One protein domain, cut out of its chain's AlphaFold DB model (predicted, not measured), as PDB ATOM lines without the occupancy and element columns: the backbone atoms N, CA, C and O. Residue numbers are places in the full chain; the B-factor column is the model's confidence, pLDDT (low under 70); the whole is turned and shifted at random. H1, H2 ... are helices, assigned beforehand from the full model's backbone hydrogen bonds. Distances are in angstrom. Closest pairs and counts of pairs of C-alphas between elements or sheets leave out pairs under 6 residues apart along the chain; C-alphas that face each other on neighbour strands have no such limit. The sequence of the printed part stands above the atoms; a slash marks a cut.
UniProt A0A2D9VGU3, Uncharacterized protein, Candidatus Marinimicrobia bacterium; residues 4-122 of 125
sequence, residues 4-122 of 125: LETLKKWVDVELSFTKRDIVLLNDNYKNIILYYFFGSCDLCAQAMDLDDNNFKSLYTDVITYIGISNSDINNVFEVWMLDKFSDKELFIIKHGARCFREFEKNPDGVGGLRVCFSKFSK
ATOM      1  N   LEU A   4      87.087-227.519 269.830       93.50
ATOM      2  CA  LEU A   4      87.357-227.424 271.264       93.50
ATOM      3  C   LEU A   4      88.288-228.545 271.756       93.50
ATOM      4  O   LEU A   4      89.223-228.274 272.502       93.50
ATOM      5  N   GLU A   5      88.080-229.795 271.331       94.00
ATOM      6  CA  GLU A   5      88.986-230.907 271.670       94.00
ATOM      7  C   GLU A   5      90.403-230.681 271.127       94.00
ATOM      8  O   GLU A   5      91.385-230.953 271.816       94.00
ATOM      9  N   THR A   6      90.509-230.137 269.914       93.56
ATOM     10  CA  THR A   6      91.798-229.812 269.288       93.56
ATOM     11  C   THR A   6      92.523-228.711 270.063       93.56
ATOM     12  O   THR A   6      93.713-228.843 270.345       93.56
ATOM     13  N   LEU A   7      91.805-227.660 270.469       95.75
ATOM     14  CA  LEU A   7      92.348-226.571 271.285       95.75
ATOM     15  C   LEU A   7      92.750-227.049 272.685       95.75
ATOM     16  O   LEU A   7      93.798-226.647 273.178       95.75
ATOM     17  N   LYS A   8      91.984-227.952 273.311       95.81
ATOM     18  CA  LYS A   8      92.363-228.567 274.597       95.81
ATOM     19  C   LYS A   8      93.644-229.393 274.477       95.81
ATOM     20  O   LYS A   8      94.555-229.220 275.279       95.81
ATOM     21  N   LYS A   9      93.763-230.214 273.429       94.81
ATOM     22  CA  LYS A   9      94.998-230.964 273.157       94.81
ATOM     23  C   LYS A   9      96.187-230.026 272.924       94.81
ATOM     24  O   LYS A   9      97.272-230.272 273.438       94.81
ATOM     25  N   TRP A  10      95.981-228.948 272.169       95.25
ATOM     26  CA  TRP A  10      96.991-227.911 271.952       95.25
ATOM     27  C   TRP A  10      97.452-227.267 273.264       95.25
ATOM     28  O   TRP A  10      98.652-227.148 273.508       95.25
ATOM     29  N   VAL A  11      96.502-226.910 274.133       94.94
ATOM     30  CA  VAL A  11      96.768-226.384 275.475       94.94
ATOM     31  C   VAL A  11      97.638-227.341 276.285       94.94
ATOM     32  O   VAL A  11      98.656-226.911 276.829       94.94
ATOM     33  N   ASP A  12      97.265-228.620 276.355       94.31
ATOM     34  CA  ASP A  12      98.005-229.616 277.134       94.31
ATOM     35  C   ASP A  12      99.447-229.750 276.648       94.31
ATOM     36  O   ASP A  12     100.386-229.740 277.448       94.31
ATOM     37  N   VAL A  13      99.628-229.818 275.328       94.06
ATOM     38  CA  VAL A  13     100.944-229.930 274.701       94.06
ATOM     39  C   VAL A  13     101.804-228.705 275.009       94.06
ATOM     40  O   VAL A  13     102.922-228.855 275.499       94.06
ATOM     41  N   GLU A  14     101.301-227.488 274.806       93.62
ATOM     42  CA  GLU A  14     102.087-226.275 275.065       93.62
ATOM     43  C   GLU A  14     102.413-226.093 276.548       93.62
ATOM     44  O   GLU A  14     103.537-225.714 276.898       93.62
ATOM     45  N   LEU A  15     101.460-226.397 277.433       92.00
ATOM     46  CA  LEU A  15     101.683-226.327 278.873       92.00
ATOM     47  C   LEU A  15     102.658-227.401 279.360       92.00
ATOM     48  O   LEU A  15     103.365-227.135 280.333       92.00
ATOM     49  N   SER A  16     102.770-228.550 278.684       91.94
ATOM     50  CA  SER A  16     103.731-229.607 279.039       91.94
ATOM     51  C   SER A  16     105.195-229.149 278.970       91.94
ATOM     52  O   SER A  16     106.037-229.630 279.728       91.94
ATOM     53  N   PHE A  17     105.504-228.141 278.145       88.00
ATOM     54  CA  PHE A  17     106.837-227.524 278.082       88.00
ATOM     55  C   PHE A  17     107.104-226.515 279.204       88.00
ATOM     56  O   PHE A  17     108.139-225.835 279.205       88.00
ATOM     57  N   THR A  18     106.168-226.370 280.138       84.75
ATOM     58  CA  THR A  18     106.171-225.346 281.179       84.75
ATOM     59  C   THR A  18     105.866-225.965 282.544       84.75
ATOM     60  O   THR A  18     105.372-227.084 282.654       84.75
ATOM     61  N   LYS A  19     106.168-225.245 283.629       82.06
ATOM     62  CA  LYS A  19     105.804-225.675 284.988       82.06
ATOM     63  C   LYS A  19     104.412-225.138 285.331       82.06
ATOM     64  O   LYS A  19     104.326-224.107 285.995       82.06
ATOM     65  N   ARG A  20     103.355-225.806 284.846       75.62
ATOM     66  CA  ARG A  20     101.945-225.356 284.904       75.62
ATOM     67  C   ARG A  20     101.553-224.706 286.240       75.62
ATOM     68  O   ARG A  20     101.072-223.579 286.229       75.62
ATOM     69  N   ASP A  21     101.845-225.340 287.373       75.44
ATOM     70  CA  ASP A  21     101.460-224.824 288.699       75.44
ATOM     71  C   ASP A  21     102.111-223.473 289.033       75.44
ATOM     72  O   ASP A  21     101.468-222.562 289.545       75.44
ATOM     73  N   ILE A  22     103.387-223.303 288.682       72.50
ATOM     74  CA  ILE A  22     104.122-222.047 288.899       72.50
ATOM     75  C   ILE A  22     103.588-220.950 287.973       72.50
ATOM     76  O   ILE A  22     103.548-219.774 288.331       72.50
ATOM     77  N   VAL A  23     103.186-221.343 286.769       77.19
ATOM     78  CA  VAL A  23     102.681-220.446 285.734       77.19
ATOM     79  C   VAL A  23     101.316-219.873 286.122       77.19
ATOM     80  O   VAL A  23     101.097-218.674 285.967       77.19
ATOM     81  N   LEU A  24     100.438-220.685 286.716       80.62
ATOM     82  CA  LEU A  24      99.113-220.249 287.169       80.62
ATOM     83  C   LEU A  24      99.129-219.442 288.476       80.62
ATOM     84  O   LEU A  24      98.124-218.828 288.814       80.62
ATOM     85  N   LEU A  25     100.248-219.387 289.199       80.38
ATOM     86  CA  LEU A  25     100.398-218.552 290.399       80.38
ATOM     87  C   LEU A  25     100.951-217.148 290.099       80.38
ATOM     88  O   LEU A  25     100.983-216.303 290.988       80.38
ATOM     89  N   ASN A  26     101.401-216.886 288.870       85.88
ATOM     90  CA  ASN A  26     102.038-215.627 288.491       85.88
ATOM     91  C   ASN A  26     101.170-214.850 287.492       85.88
ATOM     92  O   ASN A  26     100.955-215.298 286.368       85.88
ATOM     93  N   ASP A  27     100.732-213.649 287.865       85.25
ATOM     94  CA  ASP A  27      99.794-212.876 287.044       85.25
ATOM     95  C   ASP A  27     100.379-212.409 285.699       85.25
ATOM     96  O   ASP A  27      99.656-212.318 284.707       85.25
ATOM     97  N   ASN A  28     101.694-212.183 285.592       87.56
ATOM     98  CA  ASN A  28     102.316-211.898 284.291       87.56
ATOM     99  C   ASN A  28     102.287-213.137 283.380       87.56
ATOM    100  O   ASN A  28     102.081-213.018 282.174       87.56
ATOM    101  N   TYR A  29     102.460-214.332 283.944       90.44
ATOM    102  CA  TYR A  29     102.361-215.577 283.186       90.44
ATOM    103  C   TYR A  29     100.933-215.913 282.776       90.44
ATOM    104  O   TYR A  29     100.730-216.293 281.623       90.44
ATOM    105  N   LYS A  30      99.948-215.688 283.650       91.75
ATOM    106  CA  LYS A  30      98.530-215.776 283.277       91.75
ATOM    107  C   LYS A  30      98.201-214.856 282.106       91.75
ATOM    108  O   LYS A  30      97.615-215.315 281.136       91.75
ATOM    109  N   ASN A  31      98.646-213.598 282.148       92.50
ATOM    110  CA  ASN A  31      98.442-212.658 281.042       92.50
ATOM    111  C   ASN A  31      99.039-213.170 279.727       92.50
ATOM    112  O   ASN A  31      98.398-213.106 278.683       92.50
ATOM    113  N   ILE A  32     100.247-213.736 279.762       94.88
ATOM    114  CA  ILE A  32     100.849-214.329 278.563       94.88
ATOM    115  C   ILE A  32     100.021-215.523 278.058       94.88
ATOM    116  O   ILE A  32      99.812-215.619 276.853       94.88
ATOM    117  N   ILE A  33      99.536-216.403 278.944       95.38
ATOM    118  CA  ILE A  33      98.662-217.531 278.569       95.38
ATOM    119  C   ILE A  33      97.400-217.033 277.874       95.38
ATOM    120  O   ILE A  33      97.077-217.526 276.794       95.38
ATOM    121  N   LEU A  34      96.711-216.070 278.490       96.12
ATOM    122  CA  LEU A  34      95.458-215.510 277.991       96.12
ATOM    123  C   LEU A  34      95.618-215.071 276.533       96.12
ATOM    124  O   LEU A  34      94.995-215.628 275.633       96.12
ATOM    125  N   TYR A  35      96.555-214.162 276.274       97.69
ATOM    126  CA  TYR A  35      96.767-213.642 274.926       97.69
ATOM    127  C   TYR A  35      97.336-214.680 273.952       97.69
ATOM    128  O   TYR A  35      97.050-214.625 272.757       97.69
ATOM    129  N   TYR A  36      98.119-215.651 274.426       97.44
ATOM    130  CA  TYR A  36      98.686-216.681 273.555       97.44
ATOM    131  C   TYR A  36      97.599-217.608 273.004       97.44
ATOM    132  O   TYR A  36      97.525-217.848 271.795       97.44
ATOM    133  N   PHE A  37      96.706-218.087 273.872       97.56
ATOM    134  CA  PHE A  37      95.595-218.932 273.442       97.56
ATOM    135  C   PHE A  37      94.462-218.136 272.795       97.56
ATOM    136  O   PHE A  37      93.753-218.705 271.967       97.56
ATOM    137  N   PHE A  38      94.356-216.827 273.055       98.06
ATOM    138  CA  PHE A  38      93.455-215.943 272.313       98.06
ATOM    139  C   PHE A  38      93.741-216.028 270.814       98.06
ATOM    140  O   PHE A  38      92.837-216.321 270.042       98.06
ATOM    141  N   GLY A  39      95.007-215.898 270.399       96.88
ATOM    142  CA  GLY A  39      95.375-216.011 268.983       96.88
ATOM    143  C   GLY A  39      95.100-217.387 268.368       96.88
ATOM    144  O   GLY A  39      94.779-217.485 267.186       96.88
ATOM    145  N   SER A  40      95.183-218.457 269.165       96.31
ATOM    146  CA  SER A  40      94.824-219.806 268.701       96.31
ATOM    147  C   SER A  40      93.312-219.923 268.464       96.31
ATOM    148  O   SER A  40      92.885-220.440 267.434       96.31
ATOM    149  N   CYS A  41      92.505-219.402 269.393       97.25
ATOM    150  CA  CYS A  41      91.045-219.411 269.293       97.25
ATOM    151  C   CYS A  41      90.537-218.485 268.181       97.25
ATOM    152  O   CYS A  41      89.615-218.859 267.464       97.25
ATOM    153  N   ASP A  42      91.153-217.313 268.016       96.19
ATOM    154  CA  ASP A  42      90.813-216.321 266.988       96.19
ATOM    155  C   ASP A  42      90.987-216.920 265.588       96.19
ATOM    156  O   ASP A  42      90.101-216.845 264.740       96.19
ATOM    157  N   LEU A  43      92.079-217.657 265.379       95.31
ATOM    158  CA  LEU A  43      92.304-218.383 264.136       95.31
ATOM    159  C   LEU A  43      91.221-219.431 263.850       95.31
ATOM    160  O   LEU A  43      90.778-219.558 262.707       95.31
ATOM    161  N   CYS A  44      90.805-220.193 264.864       94.44
ATOM    162  CA  CYS A  44      89.716-221.157 264.724       94.44
ATOM    163  C   CYS A  44      88.388-220.465 264.410       94.44
ATOM    164  O   CYS A  44      87.676-220.912 263.516       94.44
ATOM    165  N   ALA A  45      88.075-219.380 265.117       94.69
ATOM    166  CA  ALA A  45      86.852-218.618 264.917       94.69
ATOM    167  C   ALA A  45      86.765-218.047 263.502       94.69
ATOM    168  O   ALA A  45      85.744-218.231 262.851       94.69
ATOM    169  N   GLN A  46      87.854-217.473 262.983       93.44
ATOM    170  CA  GLN A  46      87.924-216.996 261.599       93.44
ATOM    171  C   GLN A  46      87.722-218.127 260.583       93.44
ATOM    172  O   GLN A  46      87.008-217.957 259.602       93.44
ATOM    173  N   ALA A  47      88.329-219.297 260.807       92.88
ATOM    174  CA  ALA A  47      88.179-220.441 259.904       92.88
ATOM    175  C   ALA A  47      86.761-221.040 259.917       92.88
ATOM    176  O   ALA A  47      86.345-221.667 258.944       92.88
ATOM    177  N   MET A  48      86.042-220.871 261.025       93.88
ATOM    178  CA  MET A  48      84.685-221.371 261.237       93.88
ATOM    179  C   MET A  48      83.598-220.313 261.005       93.88
ATOM    180  O   MET A  48      82.425-220.652 261.131       93.88
ATOM    181  N   ASP A  49      83.978-219.069 260.701       94.44
ATOM    182  CA  ASP A  49      83.074-217.915 260.597       94.44
ATOM    183  C   ASP A  49      82.212-217.718 261.864       94.44
ATOM    184  O   ASP A  49      80.998-217.531 261.810       94.44
ATOM    185  N   LEU A  50      82.839-217.838 263.043       95.25
ATOM    186  CA  LEU A  50      82.155-217.620 264.320       95.25
ATOM    187  C   LEU A  50      81.936-216.128 264.574       95.25
ATOM    188  O   LEU A  50      82.862-215.329 264.456       95.25
ATOM    189  N   ASP A  51      80.734-215.785 265.034       95.81
ATOM    190  CA  ASP A  51      80.462-214.467 265.606       95.81
ATOM    191  C   ASP A  51      81.172-214.252 266.959       95.81
ATOM    192  O   ASP A  51      81.684-215.183 267.592       95.81
ATOM    193  N   ASP A  52      81.152-213.005 267.436       95.25
ATOM    194  CA  ASP A  52      81.805-212.603 268.685       95.25
ATOM    195  C   ASP A  52      81.324-213.390 269.912       95.25
ATOM    196  O   ASP A  52      82.105-213.638 270.832       95.25
ATOM    197  N   ASN A  53      80.047-213.779 269.969       96.31
ATOM    198  CA  ASN A  53      79.497-214.501 271.118       96.31
ATOM    199  C   ASN A  53      80.000-215.944 271.138       96.31
ATOM    200  O   ASN A  53      80.414-216.451 272.183       96.31
ATOM    201  N   ASN A  54      80.016-216.586 269.974       96.50
ATOM    202  CA  ASN A  54      80.536-217.933 269.796       96.50
ATOM    203  C   ASN A  54      82.054-217.978 270.013       96.50
ATOM    204  O   ASN A  54      82.547-218.894 270.676       96.50
ATOM    205  N   PHE A  55      82.793-216.960 269.561       96.69
ATOM    206  CA  PHE A  55      84.211-216.805 269.888       96.69
ATOM    207  C   PHE A  55      84.438-216.655 271.400       96.69
ATOM    208  O   PHE A  55      85.256-217.383 271.969       96.69
ATOM    209  N   LYS A  56      83.692-215.763 272.072       97.00
ATOM    210  CA  LYS A  56      83.786-215.575 273.532       97.00
ATOM    211  C   LYS A  56      83.525-216.877 274.280       97.00
ATOM    212  O   LYS A  56      84.267-217.190 275.210       97.00
ATOM    213  N   SER A  57      82.520-217.652 273.864       96.81
ATOM    214  CA  SER A  57      82.229-218.961 274.458       96.81
ATOM    215  C   SER A  57      83.397-219.931 274.271       96.81
ATOM    216  O   SER A  57      83.894-220.476 275.254       96.81
ATOM    217  N   LEU A  58      83.892-220.091 273.038       97.12
ATOM    218  CA  LEU A  58      85.003-220.995 272.727       97.12
ATOM    219  C   LEU A  58      86.266-220.640 273.521       97.12
ATOM    220  O   LEU A  58      86.885-221.510 274.132       97.12
ATOM    221  N   TYR A  59      86.644-219.362 273.527       98.00
ATOM    222  CA  TYR A  59      87.806-218.886 274.271       98.00
ATOM    223  C   TYR A  59      87.632-219.099 275.779       98.00
ATOM    224  O   TYR A  59      88.552-219.577 276.442       98.00
ATOM    225  N   THR A  60      86.441-218.823 276.318       97.50
ATOM    226  CA  THR A  60      86.145-219.056 277.737       97.50
ATOM    227  C   THR A  60      86.299-220.532 278.097       97.50
ATOM    228  O   THR A  60      86.971-220.851 279.077       97.50
ATOM    229  N   ASP A  61      85.771-221.447 277.282       97.06
ATOM    230  CA  ASP A  61      85.898-222.892 277.509       97.06
ATOM    231  C   ASP A  61      87.362-223.365 277.497       97.06
ATOM    232  O   ASP A  61      87.755-224.233 278.279       97.06
ATOM    233  N   VAL A  62      88.194-222.786 276.626       97.19
ATOM    234  CA  VAL A  62      89.627-223.107 276.543       97.19
ATOM    235  C   VAL A  62      90.390-222.576 277.757       97.19
ATOM    236  O   VAL A  62      91.188-223.298 278.352       97.19
ATOM    237  N   ILE A  63      90.150-221.330 278.163       96.69
ATOM    238  CA  ILE A  63      90.876-220.714 279.279       96.69
ATOM    239  C   ILE A  63      90.434-221.280 280.635       96.69
ATOM    240  O   ILE A  63      91.267-221.524 281.512       96.69
ATOM    241  N   THR A  64      89.146-221.565 280.808       95.31
ATOM    242  CA  THR A  64      88.646-222.229 282.022       95.31
ATOM    243  C   THR A  64      89.186-223.653 282.145       95.31
ATOM    244  O   THR A  64      89.541-224.071 283.246       95.31
ATOM    245  N   TYR A  65      89.371-224.371 281.030       95.25
ATOM    246  CA  TYR A  65      90.054-225.670 281.012       95.25
ATOM    247  C   TYR A  65      91.510-225.598 281.514       95.25
ATOM    248  O   TYR A  65      92.003-226.528 282.160       95.25
ATOM    249  N   ILE A  66      92.198-224.476 281.284       93.25
ATOM    250  CA  ILE A  66      93.541-224.230 281.831       93.25
ATOM    251  C   ILE A  66      93.496-224.046 283.359       93.25
ATOM    252  O   ILE A  66      94.460-224.413 284.040       93.25
ATOM    253  N   GLY A  67      92.378-223.548 283.891       92.38
ATOM    254  CA  GLY A  67      92.169-223.231 285.305       92.38
ATOM    255  C   GLY A  67      92.250-221.734 285.623       92.38
ATOM    256  O   GLY A  67      92.452-221.372 286.779       92.38
ATOM    257  N   ILE A  68      92.139-220.862 284.616       91.62
ATOM    258  CA  ILE A  68      92.111-219.404 284.805       91.62
ATOM    259  C   ILE A  68      90.660-218.934 284.978       91.62
ATOM    260  O   ILE A  68      89.732-219.494 284.393       91.62
ATOM    261  N   SER A  69      90.468-217.922 285.823       89.25
ATOM    262  CA  SER A  69      89.153-217.453 286.251       89.25
ATOM    263  C   SER A  69      88.438-216.599 285.196       89.25
ATOM    264  O   SER A  69      89.071-215.906 284.400       89.25
ATOM    265  N   ASN A  70      87.103-216.565 285.252       89.50
ATOM    266  CA  ASN A  70      86.295-215.734 284.351       89.50
ATOM    267  C   ASN A  70      86.562-214.227 284.495       89.50
ATOM    268  O   ASN A  70      86.403-213.492 283.524       89.50
ATOM    269  N   SER A  71      86.983-213.743 285.670       88.88
ATOM    270  CA  SER A  71      87.325-212.324 285.839       88.88
ATOM    271  C   SER A  71      88.526-211.919 284.987       88.88
ATOM    272  O   SER A  71      88.509-210.848 284.389       88.88
ATOM    273  N   ASP A  72      89.533-212.790 284.875       89.25
ATOM    274  CA  ASP A  72      90.705-212.529 284.034       89.25
ATOM    275  C   ASP A  72      90.330-212.539 282.541       89.25
ATOM    276  O   ASP A  72      90.832-211.739 281.754       89.25
ATOM    277  N   ILE A  73      89.401-213.421 282.158       93.31
ATOM    278  CA  ILE A  73      88.878-213.541 280.790       93.31
ATOM    279  C   ILE A  73      88.104-212.280 280.381       93.31
ATOM    280  O   ILE A  73      88.308-211.766 279.282       93.31
ATOM    281  N   ASN A  74      87.255-211.752 281.265       93.00
ATOM    282  CA  ASN A  74      86.455-210.561 280.976       93.00
ATOM    283  C   ASN A  74      87.325-209.341 280.646       93.00
ATOM    284  O   ASN A  74      87.022-208.622 279.696       93.00
ATOM    285  N   ASN A  75      88.447-209.161 281.352       91.62
ATOM    286  CA  ASN A  75      89.394-208.085 281.055       91.62
ATOM    287  C   ASN A  75      89.957-208.197 279.628       91.62
ATOM    288  O   ASN A  75      90.079-207.195 278.928       91.62
ATOM    289  N   VAL A  76      90.259-209.414 279.164       94.94
ATOM    290  CA  VAL A  76      90.733-209.645 277.789       94.94
ATOM    291  C   VAL A  76      89.659-209.277 276.771       94.94
ATOM    292  O   VAL A  76      89.972-208.661 275.753       94.94
ATOM    293  N   PHE A  77      88.392-209.605 277.040       95.69
ATOM    294  CA  PHE A  77      87.292-209.211 276.162       95.69
ATOM    295  C   PHE A  77      87.110-207.700 276.097       95.69
ATOM    296  O   PHE A  77      86.883-207.180 275.011       95.69
ATOM    297  N   GLU A  78      87.240-206.983 277.212       94.38
ATOM    298  CA  GLU A  78      87.184-205.519 277.195       94.38
ATOM    299  C   GLU A  78      88.305-204.919 276.340       94.38
ATOM    300  O   GLU A  78      88.044-204.057 275.501       94.38
ATOM    301  N   VAL A  79      89.542-205.402 276.499       94.19
ATOM    302  CA  VAL A  79      90.688-204.950 275.692       94.19
ATOM    303  C   VAL A  79      90.462-205.238 274.207       94.19
ATOM    304  O   VAL A  79      90.702-204.364 273.374       94.19
ATOM    305  N   TRP A  80      89.970-206.434 273.881       96.19
ATOM    306  CA  TRP A  80      89.693-206.846 272.508       96.19
ATOM    307  C   TRP A  80      88.587-206.011 271.855       96.19
ATOM    308  O   TRP A  80      88.800-205.443 270.789       96.19
ATOM    309  N   MET A  81      87.430-205.889 272.510       93.94
ATOM    310  CA  MET A  81      86.271-205.163 271.975       93.94
ATOM    311  C   MET A  81      86.546-203.664 271.795       93.94
ATOM    312  O   MET A  81      85.886-203.009 270.993       93.94
ATOM    313  N   LEU A  82      87.495-203.109 272.553       95.12
ATOM    314  CA  LEU A  82      87.925-201.715 272.435       95.12
ATOM    315  C   LEU A  82      89.105-201.517 271.469       95.12
ATOM    316  O   LEU A  82      89.545-200.379 271.321       95.12
ATOM    317  N   ASP A  83      89.621-202.589 270.860       92.19
ATOM    318  CA  ASP A  83      90.826-202.595 270.018       92.19
ATOM    319  C   ASP A  83      92.045-201.948 270.708       92.19
ATOM    320  O   ASP A  83      92.754-201.103 270.164       92.19
ATOM    321  N   LYS A  84      92.262-202.309 271.980       95.62
ATOM    322  CA  LYS A  84      93.280-201.706 272.862       95.62
ATOM    323  C   LYS A  84      94.474-202.608 273.150       95.62
ATOM    324  O   LYS A  84      95.197-202.365 274.119       95.62
ATOM    325  N   PHE A  85      94.700-203.642 272.345       95.38
ATOM    326  CA  PHE A  85      95.871-204.490 272.535       95.38
ATOM    327  C   PHE A  85      97.163-203.679 272.374       95.38
ATOM    328  O   PHE A  85      97.384-203.005 271.370       95.38
ATOM    329  N   SER A  86      98.054-203.794 273.349       95.25
ATOM    330  CA  SER A  86      99.423-203.295 273.252       95.25
ATOM    331  C   SER A  86     100.246-204.108 272.247       95.25
ATOM    332  O   SER A  86      99.950-205.269 271.960       95.25
ATOM    333  N   ASP A  87     101.370-203.553 271.781       95.44
ATOM    334  CA  ASP A  87     102.297-204.260 270.881       95.44
ATOM    335  C   ASP A  87     102.780-205.603 271.448       95.44
ATOM    336  O   ASP A  87     102.982-206.574 270.712       95.44
ATOM    337  N   LYS A  88     102.955-205.678 272.775       94.62
ATOM    338  CA  LYS A  88     103.315-206.916 273.474       94.62
ATOM    339  C   LYS A  88     102.209-207.961 273.325       94.62
ATOM    340  O   LYS A  88     102.504-209.111 273.008       94.62
ATOM    341  N   GLU A  89     100.963-207.574 273.560       96.00
ATOM    342  CA  GLU A  89      99.804-208.471 273.502       96.00
ATOM    343  C   GLU A  89      99.548-208.917 272.063       96.00
ATOM    344  O   GLU A  89      99.465-210.115 271.805       96.00
ATOM    345  N   LEU A  90      99.587-207.984 271.105       96.75
ATOM    346  CA  LEU A  90      99.509-208.285 269.675       96.75
ATOM    347  C   LEU A  90     100.607-209.253 269.226       96.75
ATOM    348  O   LEU A  90     100.344-210.159 268.433       96.75
ATOM    349  N   PHE A  91     101.839-209.094 269.724       96.88
ATOM    350  CA  PHE A  91     102.913-210.045 269.443       96.88
ATOM    351  C   PHE A  91     102.569-211.440 269.970       96.88
ATOM    352  O   PHE A  91     102.731-212.417 269.241       96.88
ATOM    353  N   ILE A  92     102.108-211.545 271.220       97.69
ATOM    354  CA  ILE A  92     101.780-212.828 271.855       97.69
ATOM    355  C   ILE A  92     100.623-213.516 271.114       97.69
ATOM    356  O   ILE A  92     100.744-214.702 270.803       97.69
ATOM    357  N   ILE A  93      99.569-212.773 270.758       97.94
ATOM    358  CA  ILE A  93      98.415-213.253 269.981       97.94
ATOM    359  C   ILE A  93      98.878-213.809 268.633       97.94
ATOM    360  O   ILE A  93      98.642-214.976 268.314       97.94
ATOM    361  N   LYS A  94      99.614-213.007 267.853       97.31
ATOM    362  CA  LYS A  94     100.122-213.424 266.536       97.31
ATOM    363  C   LYS A  94     101.050-214.634 266.643       97.31
ATOM    364  O   LYS A  94     101.029-215.505 265.773       97.31
ATOM    365  N   HIS A  95     101.861-214.699 267.698       96.88
ATOM    366  CA  HIS A  95     102.752-215.828 267.934       96.88
ATOM    367  C   HIS A  95     101.976-217.109 268.256       96.88
ATOM    368  O   HIS A  95     102.259-218.138 267.647       96.88
ATOM    369  N   GLY A  96     100.967-217.038 269.129       96.62
ATOM    370  CA  GLY A  96     100.097-218.170 269.452       96.62
ATOM    371  C   GLY A  96      99.344-218.700 268.238       96.62
ATOM    372  O   GLY A  96      99.396-219.897 267.966       96.62
ATOM    373  N   ALA A  97      98.753-217.810 267.435       96.75
ATOM    374  CA  ALA A  97      98.099-218.182 266.179       96.75
ATOM    375  C   ALA A  97      99.060-218.906 265.218       96.75
ATOM    376  O   ALA A  97      98.712-219.925 264.619       96.75
ATOM    377  N   ARG A  98     100.298-218.407 265.081       96.19
ATOM    378  CA  ARG A  98     101.322-219.032 264.230       96.19
ATOM    379  C   ARG A  98     101.703-220.423 264.733       96.19
ATOM    380  O   ARG A  98     101.710-221.364 263.947       96.19
ATOM    381  N   CYS A  99     102.009-220.553 266.021       95.69
ATOM    382  CA  CYS A  99     102.393-221.829 266.616       95.69
ATOM    383  C   CYS A  99     101.254-222.854 266.537       95.69
ATOM    384  O   CYS A  99     101.508-224.014 266.232       95.69
ATOM    385  N   PHE A 100     100.001-222.424 266.686       95.81
ATOM    386  CA  PHE A 100      98.851-223.302 266.496       95.81
ATOM    387  C   PHE A 100      98.705-223.790 265.043       95.81
ATOM    388  O   PHE A 100      98.417-224.962 264.826       95.81
ATOM    389  N   ARG A 101      98.995-222.963 264.023       93.31
ATOM    390  CA  ARG A 101      99.069-223.452 262.623       93.31
ATOM    391  C   ARG A 101     100.149-224.516 262.432       93.31
ATOM    392  O   ARG A 101      99.984-225.438 261.642       93.31
ATOM    393  N   GLU A 102     101.278-224.370 263.119       93.62
ATOM    394  CA  GLU A 102     102.394-225.317 263.040       93.62
ATOM    395  C   GLU A 102     102.109-226.630 263.794       93.62
ATOM    396  O   GLU A 102     102.735-227.648 263.488       93.62
ATOM    397  N   PHE A 103     101.146-226.630 264.722       91.00
ATOM    398  CA  PHE A 103     100.760-227.792 265.524       91.00
ATOM    399  C   PHE A 103     100.232-228.963 264.687       91.00
ATOM    400  O   PHE A 103     100.513-230.112 265.011       91.00
ATOM    401  N   GLU A 104      99.539-228.696 263.576       86.38
ATOM    402  CA  GLU A 104      99.077-229.753 262.661       86.38
ATOM    403  C   GLU A 104     100.246-230.611 262.154       86.38
ATOM    404  O   GLU A 104     100.141-231.831 262.045       86.38
ATOM    405  N   LYS A 105     101.389-229.969 261.886       90.06
ATOM    406  CA  LYS A 105     102.601-230.631 261.392       90.06
ATOM    407  C   LYS A 105     103.480-231.167 262.522       90.06
ATOM    408  O   LYS A 105     104.270-232.072 262.281       90.06
ATOM    409  N   ASN A 106     103.348-230.610 263.726       90.88
ATOM    410  CA  ASN A 106     104.142-230.950 264.905       90.88
ATOM    411  C   ASN A 106     103.219-231.186 266.117       90.88
ATOM    412  O   ASN A 106     103.159-230.345 267.019       90.88
ATOM    413  N   PRO A 107     102.492-232.317 266.157       86.50
ATOM    414  CA  PRO A 107     101.485-232.582 267.187       86.50
ATOM    415  C   PRO A 107     102.077-232.843 268.579       86.50
ATOM    416  O   PRO A 107     101.343-232.801 269.564       86.50
ATOM    417  N   ASP A 108     103.384-233.094 268.665       86.56
ATOM    418  CA  ASP A 108     104.115-233.203 269.933       86.56
ATOM    419  C   ASP A 108     104.485-231.830 270.510       86.56
ATOM    420  O   ASP A 108     104.960-231.742 271.638       86.56
ATOM    421  N   GLY A 109     104.226-230.756 269.754       78.19
ATOM    422  CA  GLY A 109     104.272-229.381 270.221       78.19
ATOM    423  C   GLY A 109     105.318-228.498 269.564       78.19
ATOM    424  O   GLY A 109     106.273-228.958 268.940       78.19
ATOM    425  N   VAL A 110     105.116-227.189 269.721       88.31
ATOM    426  CA  VAL A 110     105.937-226.145 269.087       88.31
ATOM    427  C   VAL A 110     106.745-225.376 270.141       88.31
ATOM    428  O   VAL A 110     107.806-224.824 269.849       88.31
ATOM    429  N   GLY A 111     106.280-225.370 271.395       90.38
ATOM    430  CA  GLY A 111     106.948-224.728 272.525       90.38
ATOM    431  C   GLY A 111     106.911-223.201 272.460       90.38
ATOM    432  O   GLY A 111     107.750-222.540 273.084       90.38
ATOM    433  N   GLY A 112     105.965-222.626 271.712       93.25
ATOM    434  CA  GLY A 112     105.838-221.181 271.514       93.25
ATOM    435  C   GLY A 112     105.483-220.444 272.805       93.25
ATOM    436  O   GLY A 112     106.025-219.370 273.083       93.25
ATOM    437  N   LEU A 113     104.685-221.062 273.680       93.69
ATOM    438  CA  LEU A 113     104.345-220.482 274.979       93.69
ATOM    439  C   LEU A 113     105.597-220.276 275.850       93.69
ATOM    440  O   LEU A 113     105.779-219.218 276.461       93.69
ATOM    441  N   ARG A 114     106.527-221.241 275.839       92.06
ATOM    442  CA  ARG A 114     107.818-221.140 276.546       92.06
ATOM    443  C   ARG A 114     108.682-220.000 276.000       92.06
ATOM    444  O   ARG A 114     109.406-219.359 276.771       92.06
ATOM    445  N   VAL A 115     108.615-219.730 274.694       92.50
ATOM    446  CA  VAL A 115     109.300-218.585 274.067       92.50
ATOM    447  C   VAL A 115     108.717-217.274 274.589       92.50
ATOM    448  O   VAL A 115     109.476-216.410 275.035       92.50
ATOM    449  N   CYS A 116     107.388-217.144 274.614       93.25
ATOM    450  CA  CYS A 116     106.719-215.972 275.177       93.25
ATOM    451  C   CYS A 116     107.082-215.755 276.649       93.25
ATOM    452  O   CYS A 116     107.451-214.640 277.023       93.25
ATOM    453  N   PHE A 117     107.075-216.807 277.473       91.81
ATOM    454  CA  PHE A 117     107.546-216.704 278.855       91.81
ATOM    455  C   PHE A 117     109.000-216.253 278.913       91.81
ATOM    456  O   PHE A 117     109.306-215.287 279.595       91.81
ATOM    457  N   SER A 118     109.913-216.853 278.159       89.69
ATOM    458  CA  SER A 118     111.327-216.447 278.194       89.69
ATOM    459  C   SER A 118     111.536-214.982 277.786       89.69
ATOM    460  O   SER A 118     112.367-214.291 278.378       89.69
ATOM    461  N   LYS A 119     110.754-214.495 276.816       91.00
ATOM    462  CA  LYS A 119     110.832-213.127 276.291       91.00
ATOM    463  C   LYS A 119     110.201-212.087 277.220       91.00
ATOM    464  O   LYS A 119     110.750-211.000 277.362       91.00
ATOM    465  N   PHE A 120     109.078-212.414 277.858       88.62
ATOM    466  CA  PHE A 120     108.249-211.449 278.590       88.62
ATOM    467  C   PHE A 120     108.111-211.733 280.096       88.62
ATOM    468  O   PHE A 120     107.455-210.971 280.804       88.62
ATOM    469  N   SER A 121     108.743-212.795 280.609       76.50
ATOM    470  CA  SER A 121     108.864-213.097 282.050       76.50
ATOM    471  C   SER A 121     109.657-212.046 282.815       76.50
ATOM    472  O   SER A 121     109.479-211.897 284.023       76.50
ATOM    473  N   LYS A 122     110.558-211.334 282.133       64.75
ATOM    474  CA  LYS A 122     111.485-210.401 282.763       64.75
ATOM    475  C   LYS A 122     110.938-208.982 282.715       64.75
ATOM    476  O   LYS A 122     111.249-208.235 281.796       64.75
TER     477      LYS A 122
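What this domain is: This is residues 4 to 122 of the 125 residues of an uncharacterized protein of Candidatus Marinimicrobia bacterium (UniProt A0A2D9VGU3). One long helix, H3, runs through the core, with helical hairpin H4 and H5 packed on one side and helical hairpin H6 and H7 on the opposite side. H1 covers a third side between the hairpins, and short H2 sits at the corner where H3 begins. The printed part has 119 residues with seven named helices, H1 to H7 in chain order, and no named strand: all helix, with mostly crossed packing. It is compact, with a radius of gyration of the C-alphas of 13.0 A, and rounded, spanning 32 by 30 by 25 A.

How they stand to each other: H1, residues 4 to 16, touches H4, residues 52 to 66, the same way at a steep tilt of 40 degrees; their closest C-alphas, Lys 8 and Val 62, are 6.4 A apart. H3, residues 27 to 48, is the hub, touching six helices. It touches H6, residues 87 to 103, at a steep tilt of 56 degrees, with closest C-alphas Gly 39 and Ile 93 4.2 A apart. H4 touches H3 at Phe 55 and Ala 45, the closest C-alphas, 5.9 A apart. H5, residues 70 to 81, is apart from H6. Every O i to N i+4 pair is within hydrogen-bond range in H1, H2, residues 20 to 24, H4, H6 and H7, residues 112 to 120; H3 has 17 of 18 and H5 7 of 8.

Where its parts are: H1 begins at C-alpha 4 (87.357, -227.424, 271.264). H3 is 31.1 A long, H6 24.2 A and H4 21.1 A. H7 ends at C-alpha 120 (108.249, -211.449, 278.590).

The domain as a whole: The farthest C-alphas, Asp 49 and Lys 122, are 36.8 A apart. The printed part has no cut and no long link; pLDDT is under 70 at residue 122.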